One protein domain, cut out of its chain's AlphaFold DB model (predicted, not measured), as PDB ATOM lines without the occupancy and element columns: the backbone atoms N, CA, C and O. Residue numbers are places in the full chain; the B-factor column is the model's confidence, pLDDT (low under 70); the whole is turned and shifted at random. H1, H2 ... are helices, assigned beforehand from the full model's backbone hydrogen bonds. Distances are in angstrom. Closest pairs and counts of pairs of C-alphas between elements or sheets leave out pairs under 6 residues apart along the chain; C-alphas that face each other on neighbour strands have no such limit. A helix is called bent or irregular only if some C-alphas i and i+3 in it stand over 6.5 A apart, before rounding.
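Overview. This is residues 641 to 697 of the 863 residues of the protein "Nicotinamide-nucleotide adenylyltransferase" of Strongyloides venezuelensis (UniProt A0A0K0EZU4). Two helices of similar length, H2 and H1, lie side by side and run opposite ways as a helical hairpin, with a wide loop, residues 659 to 672, joining them at one end of the rod. H1 has a kink of 39 degrees near residue 652. The printed part has 57 residues, with two named helices in the order H1, H2 and no named strand: all helix. It is loose, with a radius of gyration of the C-alphas of 13.6 A, and spans 46 by 20 by 10 A.

Arrangement. H2, residues 673 to 691, touches H1, residues 641 to 658; their closest C-alphas are those of Ser 681 and Ser 649, 4.8 A apart. The two form a hairpin, at a shallow tilt of 16 degrees, opposite ways. In H2 every O i to N i+4 pair is within hydrogen-bond range; in H1, 12 of 14 are.

Along the chain. H2 is 27.1 A long and ends at C-alpha 691, (173.974, 28.821, 162.037). H1 is 25.3 A long and begins at C-alpha 641, (182.783, 31.938, 167.281). H1 is irregular: C-alphas 649 and 652 are 7.0 A apart.

Size, cuts and confidence. The two C-alphas farthest apart, those of Tyr 668 and Asn 695, are 46.7 A apart. The link from H1 to H2 is long, 14 residues. The printed part has no cut. The model's pLDDT is under 70 at residues 659 to 666 and 668 to 669.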
ATOM      1  N   LYS A 641     183.387  33.161 167.839       87.12
ATOM      2  CA  LYS A 641     182.783  31.938 167.281       87.12
ATOM      3  C   LYS A 641     183.632  30.684 167.522       87.12
ATOM      4  O   LYS A 641     183.090  29.640 167.868       87.12
ATOM      5  N   TRP A 642     184.950  30.770 167.338       87.31
ATOM      6  CA  TRP A 642     185.841  29.609 167.397       87.31
ATOM      7  C   TRP A 642     186.022  29.090 168.822       87.31
ATOM      8  O   TRP A 642     185.939  27.883 169.042       87.31
ATOM      9  N   LEU A 643     186.175  29.993 169.795       86.88
ATOM     10  CA  LEU A 643     186.214  29.619 171.208       86.88
ATOM     11  C   LEU A 643     184.855  29.067 171.674       86.88
ATOM     12  O   LEU A 643     184.809  28.037 172.339       86.88
ATOM     13  N   SER A 644     183.742  29.677 171.251       88.94
ATOM     14  CA  SER A 644     182.396  29.201 171.599       88.94
ATOM     15  C   SER A 644     182.099  27.791 171.074       88.94
ATOM     16  O   SER A 644     181.419  27.021 171.746       88.94
ATOM     17  N   LEU A 645     182.619  27.419 169.900       88.25
ATOM     18  CA  LEU A 645     182.487  26.059 169.356       88.25
ATOM     19  C   LEU A 645     183.309  25.032 170.150       88.25
ATOM     20  O   LEU A 645     182.842  23.912 170.362       88.25
ATOM     21  N   ILE A 646     184.491  25.423 170.636       86.81
ATOM     22  CA  ILE A 646     185.305  24.607 171.550       86.81
ATOM     23  C   ILE A 646     184.560  24.406 172.876       86.81
ATOM     24  O   ILE A 646     184.427  23.268 173.324       86.81
ATOM     25  N   HIS A 647     183.983  25.465 173.457       88.19
ATOM     26  CA  HIS A 647     183.152  25.367 174.664       88.19
ATOM     27  C   HIS A 647     181.952  24.427 174.466       88.19
ATOM     28  O   HIS A 647     181.756  23.523 175.274       88.19
ATOM     29  N   ILE A 648     181.198  24.553 173.367       88.38
ATOM     30  CA  ILE A 648     180.063  23.657 173.063       88.38
ATOM     31  C   ILE A 648     180.502  22.186 172.987       88.38
ATOM     32  O   ILE A 648     179.776  21.316 173.462       88.38
ATOM     33  N   SER A 649     181.685  21.897 172.433       82.56
ATOM     34  CA  SER A 649     182.190  20.523 172.315       82.56
ATOM     35  C   SER A 649     182.810  19.966 173.605       82.56
ATOM     36  O   SER A 649     182.781  18.750 173.806       82.56
ATOM     37  N   LEU A 650     183.411  20.810 174.454       81.94
ATOM     38  CA  LEU A 650     184.167  20.374 175.635       81.94
ATOM     39  C   LEU A 650     183.371  20.437 176.940       81.94
ATOM     40  O   LEU A 650     183.478  19.503 177.733       81.94
ATOM     41  N   CYS A 651     182.580  21.488 177.177       84.56
ATOM     42  CA  CYS A 651     181.918  21.696 178.470       84.56
ATOM     43  C   CYS A 651     181.050  20.493 178.905       84.56
ATOM     44  O   CYS A 651     181.233  20.045 180.035       84.56
ATOM     45  N   PRO A 652     180.188  19.886 178.055       84.88
ATOM     46  CA  PRO A 652     179.373  18.738 178.473       84.88
ATOM     47  C   PRO A 652     180.210  17.501 178.832       84.88
ATOM     48  O   PRO A 652     179.890  16.786 179.781       84.88
ATOM     49  N   THR A 653     181.306  17.270 178.105       76.31
ATOM     50  CA  THR A 653     182.211  16.138 178.350       76.31
ATOM     51  C   THR A 653     182.996  16.335 179.648       76.31
ATOM     52  O   THR A 653     183.064  15.423 180.466       76.31
ATOM     53  N   VAL A 654     183.550  17.531 179.885       77.38
ATOM     54  CA  VAL A 654     184.304  17.815 181.120       77.38
ATOM     55  C   VAL A 654     183.382  17.879 182.341       77.38
ATOM     56  O   VAL A 654     183.776  17.410 183.403       77.38
ATOM     57  N   PHE A 655     182.144  18.363 182.195       80.44
ATOM     58  CA  PHE A 655     181.124  18.303 183.246       80.44
ATOM     59  C   PHE A 655     180.884  16.862 183.726       80.44
ATOM     60  O   PHE A 655     180.975  16.586 184.918       80.44
ATOM     61  N   LEU A 656     180.650  15.915 182.809       72.69
ATOM     62  CA  LEU A 656     180.445  14.508 183.179       72.69
ATOM     63  C   LEU A 656     181.709  13.827 183.711       72.69
ATOM     64  O   LEU A 656     181.605  12.880 184.489       72.69
ATOM     65  N   THR A 657     182.894  14.315 183.337       70.62
ATOM     66  CA  THR A 657     184.159  13.847 183.915       70.62
ATOM     67  C   THR A 657     184.335  14.363 185.339       70.62
ATOM     68  O   THR A 657     184.719  13.579 186.197       70.62
ATOM     69  N   ALA A 658     183.975  15.617 185.636       70.75
ATOM     70  CA  ALA A 658     184.029  16.178 186.990       70.75
ATOM     71  C   ALA A 658     183.167  15.399 188.005       70.75
ATOM     72  O   ALA A 658     183.534  15.304 189.170       70.75
ATOM     73  N   PHE A 659     182.062  14.795 187.554       69.62
ATOM     74  CA  PHE A 659     181.210  13.899 188.350       69.62
ATOM     75  C   PHE A 659     181.467  12.399 188.086       69.62
ATOM     76  O   PHE A 659     180.637  11.568 188.438       69.62
ATOM     77  N   GLN A 660     182.577  12.039 187.427       66.62
ATOM     78  CA  GLN A 660     183.030  10.665 187.119       66.62
ATOM     79  C   GLN A 660     182.082   9.782 186.268       66.62
ATOM     80  O   GLN A 660     182.462   8.696 185.827       66.62
ATOM     81  N   VAL A 661     180.893  10.279 185.907       66.31
ATOM     82  CA  VAL A 661     179.882   9.614 185.058       66.31
ATOM     83  C   VAL A 661     180.428   9.215 183.677       66.31
ATOM     84  O   VAL A 661     179.971   8.232 183.093       66.31
ATOM     85  N   THR A 662     181.425   9.939 183.154       60.91
ATOM     86  CA  THR A 662     182.060   9.717 181.835       60.91
ATOM     87  C   THR A 662     182.464   8.264 181.550       60.91
ATOM     88  O   THR A 662     182.409   7.852 180.386       60.91
ATOM     89  N   LEU A 663     182.854   7.485 182.566       57.09
ATOM     90  CA  LEU A 663     183.322   6.097 182.419       57.09
ATOM     91  C   LEU A 663     182.213   5.035 182.472       57.09
ATOM     92  O   LEU A 663     182.450   3.905 182.048       57.09
ATOM     93  N   ILE A 664     181.006   5.373 182.933       65.56
ATOM     94  CA  ILE A 664     179.912   4.403 183.075       65.56
ATOM     95  C   ILE A 664     179.491   3.885 181.692       65.56
ATOM     96  O   ILE A 664     179.219   4.665 180.776       65.56
ATOM     97  N   THR A 665     179.417   2.564 181.535       67.12
ATOM     98  CA  THR A 665     178.949   1.891 180.313       67.12
ATOM     99  C   THR A 665     177.494   1.435 180.476       67.12
ATOM    100  O   THR A 665     177.224   0.613 181.353       67.12
ATOM    101  N   PRO A 666     176.543   1.897 179.640       67.31
ATOM    102  CA  PRO A 666     175.123   1.544 179.763       67.31
ATOM    103  C   PRO A 666     174.780   0.133 179.246       67.31
ATOM    104  O   PRO A 666     173.629  -0.287 179.320       67.31
ATOM    105  N   SER A 667     175.754  -0.595 178.691       72.25
ATOM    106  CA  SER A 667     175.625  -1.989 178.258       72.25
ATOM    107  C   SER A 667     176.986  -2.687 178.331       72.25
ATOM    108  O   SER A 667     178.019  -2.043 178.124       72.25
ATOM    109  N   TYR A 668     176.998  -3.994 178.605       64.38
ATOM    110  CA  TYR A 668     178.225  -4.793 178.693       64.38
ATOM    111  C   TYR A 668     179.007  -4.751 177.370       64.38
ATOM    112  O   TYR A 668     178.512  -5.181 176.330       64.38
ATOM    113  N   GLY A 669     180.236  -4.226 177.414       66.25
ATOM    114  CA  GLY A 669     181.105  -4.071 176.239       66.25
ATOM    115  C   GLY A 669     180.759  -2.897 175.310       66.25
ATOM    116  O   GLY A 669     181.377  -2.765 174.256       66.25
ATOM    117  N   GLY A 670     179.790  -2.047 175.668       72.81
ATOM    118  CA  GLY A 670     179.464  -0.834 174.912       72.81
ATOM    119  C   GLY A 670     180.421   0.342 175.190       72.81
ATOM    120  O   GLY A 670     181.142   0.328 176.189       72.81
ATOM    121  N   PRO A 671     180.411   1.397 174.350       73.56
ATOM    122  CA  PRO A 671     181.057   2.673 174.665       73.56
ATOM    123  C   PRO A 671     180.535   3.274 175.979       73.56
ATOM    124  O   PRO A 671     179.377   3.065 176.346       73.56
ATOM    125  N   SER A 672     181.357   4.065 176.671       73.00
ATOM    126  CA  SER A 672     180.915   4.777 177.875       73.00
ATOM    127  C   SER A 672     180.047   5.999 177.543       73.00
ATOM    128  O   SER A 672     180.087   6.531 176.428       73.00
ATOM    129  N   ILE A 673     179.280   6.484 178.528       73.81
ATOM    130  CA  ILE A 673     178.402   7.664 178.404       73.81
ATOM    131  C   ILE A 673     179.161   8.882 177.845       73.81
ATOM    132  O   ILE A 673     178.628   9.596 176.993       73.81
ATOM    133  N   GLY A 674     180.423   9.080 178.245       70.19
ATOM    134  CA  GLY A 674     181.260  10.172 177.744       70.19
ATOM    135  C   GLY A 674     181.451  10.177 176.223       70.19
ATOM    136  O   GLY A 674     181.449  11.246 175.616       70.19
ATOM    137  N   VAL A 675     181.544   9.005 175.581       75.31
ATOM    138  CA  VAL A 675     181.709   8.899 174.118       75.31
ATOM    139  C   VAL A 675     180.446   9.373 173.396       75.31
ATOM    140  O   VAL A 675     180.527  10.175 172.465       75.31
ATOM    141  N   TYR A 676     179.271   8.933 173.854       80.38
ATOM    142  CA  TYR A 676     177.984   9.364 173.298       80.38
ATOM    143  C   TYR A 676     177.770  10.874 173.452       80.38
ATOM    144  O   TYR A 676     177.317  11.538 172.517       80.38
ATOM    145  N   VAL A 677     178.134  11.432 174.609       80.38
ATOM    146  CA  VAL A 677     177.984  12.865 174.896       80.38
ATOM    147  C   VAL A 677     178.979  13.710 174.104       80.38
ATOM    148  O   VAL A 677     178.590  14.764 173.605       80.38
ATOM    149  N   LEU A 678     180.212  13.244 173.888       77.56
ATOM    150  CA  LEU A 678     181.177  13.916 173.012       77.56
ATOM    151  C   LEU A 678     180.678  13.952 171.559       77.56
ATOM    152  O   LEU A 678     180.710  15.013 170.934       77.56
ATOM    153  N   ILE A 679     180.148  12.839 171.036       81.19
ATOM    154  CA  ILE A 679     179.557  12.777 169.687       81.19
ATOM    155  C   ILE A 679     178.373  13.749 169.565       81.19
ATOM    156  O   ILE A 679     178.312  14.529 168.615       81.19
ATOM    157  N   LEU A 680     177.457  13.755 170.539       88.25
ATOM    158  CA  LEU A 680     176.313  14.669 170.555       88.25
ATOM    159  C   LEU A 680     176.752  16.143 170.626       88.25
ATOM    160  O   LEU A 680     176.244  16.976 169.877       88.25
ATOM    161  N   SER A 681     177.732  16.457 171.474       85.50
ATOM    162  CA  SER A 681     178.277  17.812 171.637       85.50
ATOM    163  C   SER A 681     178.968  18.301 170.362       85.50
ATOM    164  O   SER A 681     178.780  19.447 169.953       85.50
ATOM    165  N   PHE A 682     179.694  17.416 169.669       84.19
ATOM    166  CA  PHE A 682     180.290  17.706 168.366       84.19
ATOM    167  C   PHE A 682     179.226  17.972 167.287       84.19
ATOM    168  O   PHE A 682     179.350  18.939 166.536       84.19
ATOM    169  N   LEU A 683     178.139  17.192 167.238       89.62
ATOM    170  CA  LEU A 683     177.020  17.442 166.317       89.62
ATOM    171  C   LEU A 683     176.356  18.807 166.578       89.62
ATOM    172  O   LEU A 683     176.103  19.558 165.633       89.62
ATOM    173  N   VAL A 684     176.138  19.176 167.846       90.25
ATOM    174  CA  VAL A 684     175.612  20.502 168.225       90.25
ATOM    175  C   VAL A 684     176.592  21.621 167.849       90.25
ATOM    176  O   VAL A 684     176.160  22.665 167.352       90.25
ATOM    177  N   ALA A 685     177.905  21.409 167.995       88.44
ATOM    178  CA  ALA A 685     178.921  22.355 167.534       88.44
ATOM    179  C   ALA A 685     178.888  22.525 166.003       88.44
ATOM    180  O   ALA A 685     178.878  23.655 165.521       88.44
ATOM    181  N   VAL A 686     178.782  21.442 165.225       90.00
ATOM    182  CA  VAL A 686     178.679  21.499 163.752       90.00
ATOM    183  C   VAL A 686     177.421  22.253 163.300       90.00
ATOM    184  O   VAL A 686     177.514  23.136 162.447       90.00
ATOM    185  N   ILE A 687     176.257  21.989 163.902       90.44
ATOM    186  CA  ILE A 687     175.018  22.739 163.618       90.44
ATOM    187  C   ILE A 687     175.211  24.230 163.948       90.44
ATOM    188  O   ILE A 687     174.920  25.100 163.122       90.44
ATOM    189  N   THR A 688     175.776  24.532 165.121       88.12
ATOM    190  CA  THR A 688     176.063  25.910 165.554       88.12
ATOM    191  C   THR A 688     177.050  26.615 164.619       88.12
ATOM    192  O   THR A 688     176.893  27.806 164.347       88.12
ATOM    193  N   TYR A 689     178.039  25.903 164.071       89.12
ATOM    194  CA  TYR A 689     179.001  26.450 163.114       89.12
ATOM    195  C   TYR A 689     178.320  26.943 161.829       89.12
ATOM    196  O   TYR A 689     178.682  28.015 161.341       89.12
ATOM    197  N   PHE A 690     177.320  26.228 161.308       89.69
ATOM    198  CA  PHE A 690     176.568  26.678 160.130       89.69
ATOM    199  C   PHE A 690     175.573  27.806 160.444       89.69
ATOM    200  O   PHE A 690     175.363  28.679 159.606       89.69
ATOM    201  N   TRP A 691     174.989  27.829 161.646       85.62
ATOM    202  CA  TRP A 691     173.974  28.821 162.037       85.62
ATOM    203  C   TRP A 691     174.542  30.149 162.578       85.62
ATOM    204  O   TRP A 691     173.786  31.106 162.749       85.62
ATOM    205  N   THR A 692     175.849  30.247 162.853       86.94
ATOM    206  CA  THR A 692     176.471  31.448 163.448       86.94
ATOM    207  C   THR A 692     177.487  32.136 162.531       86.94
ATOM    208  O   THR A 692     178.289  31.500 161.846       86.94
ATOM    209  N   SER A 693     177.495  33.473 162.546       84.69
ATOM    210  CA  SER A 693     178.465  34.311 161.822       84.69
ATOM    211  C   SER A 693     179.640  34.699 162.726       84.69
ATOM    212  O   SER A 693     179.468  34.841 163.935       84.69
ATOM    213  N   GLU A 694     180.835  34.915 162.166       77.38
ATOM    214  CA  GLU A 694     181.982  35.404 162.952       77.38
ATOM    215  C   GLU A 694     181.747  36.800 163.541       77.38
ATOM    216  O   GLU A 694     182.161  37.066 164.664       77.38
ATOM    217  N   ASN A 695     181.085  37.691 162.798       72.94
ATOM    218  CA  ASN A 695     181.056  39.122 163.124       72.94
ATOM    219  C   ASN A 695     179.812  39.558 163.922       72.94
ATOM    220  O   ASN A 695     179.805  40.650 164.491       72.94
ATOM    221  N   ASN A 696     178.774  38.714 163.975       79.75
ATOM    222  CA  ASN A 696     177.490  39.028 164.603       79.75
ATOM    223  C   ASN A 696     177.267  38.150 165.841       79.75
ATOM    224  O   ASN A 696     177.127  36.935 165.719       79.75
ATOM    225  N   GLU A 697     177.178  38.780 167.012       82.81
ATOM    226  CA  GLU A 697     176.877  38.111 168.282       82.81
ATOM    227  C   GLU A 697     175.464  37.475 168.260       82.81
ATOM    228  O   GLU A 697     174.481  38.183 168.009       82.81
TER     229      GLU A 697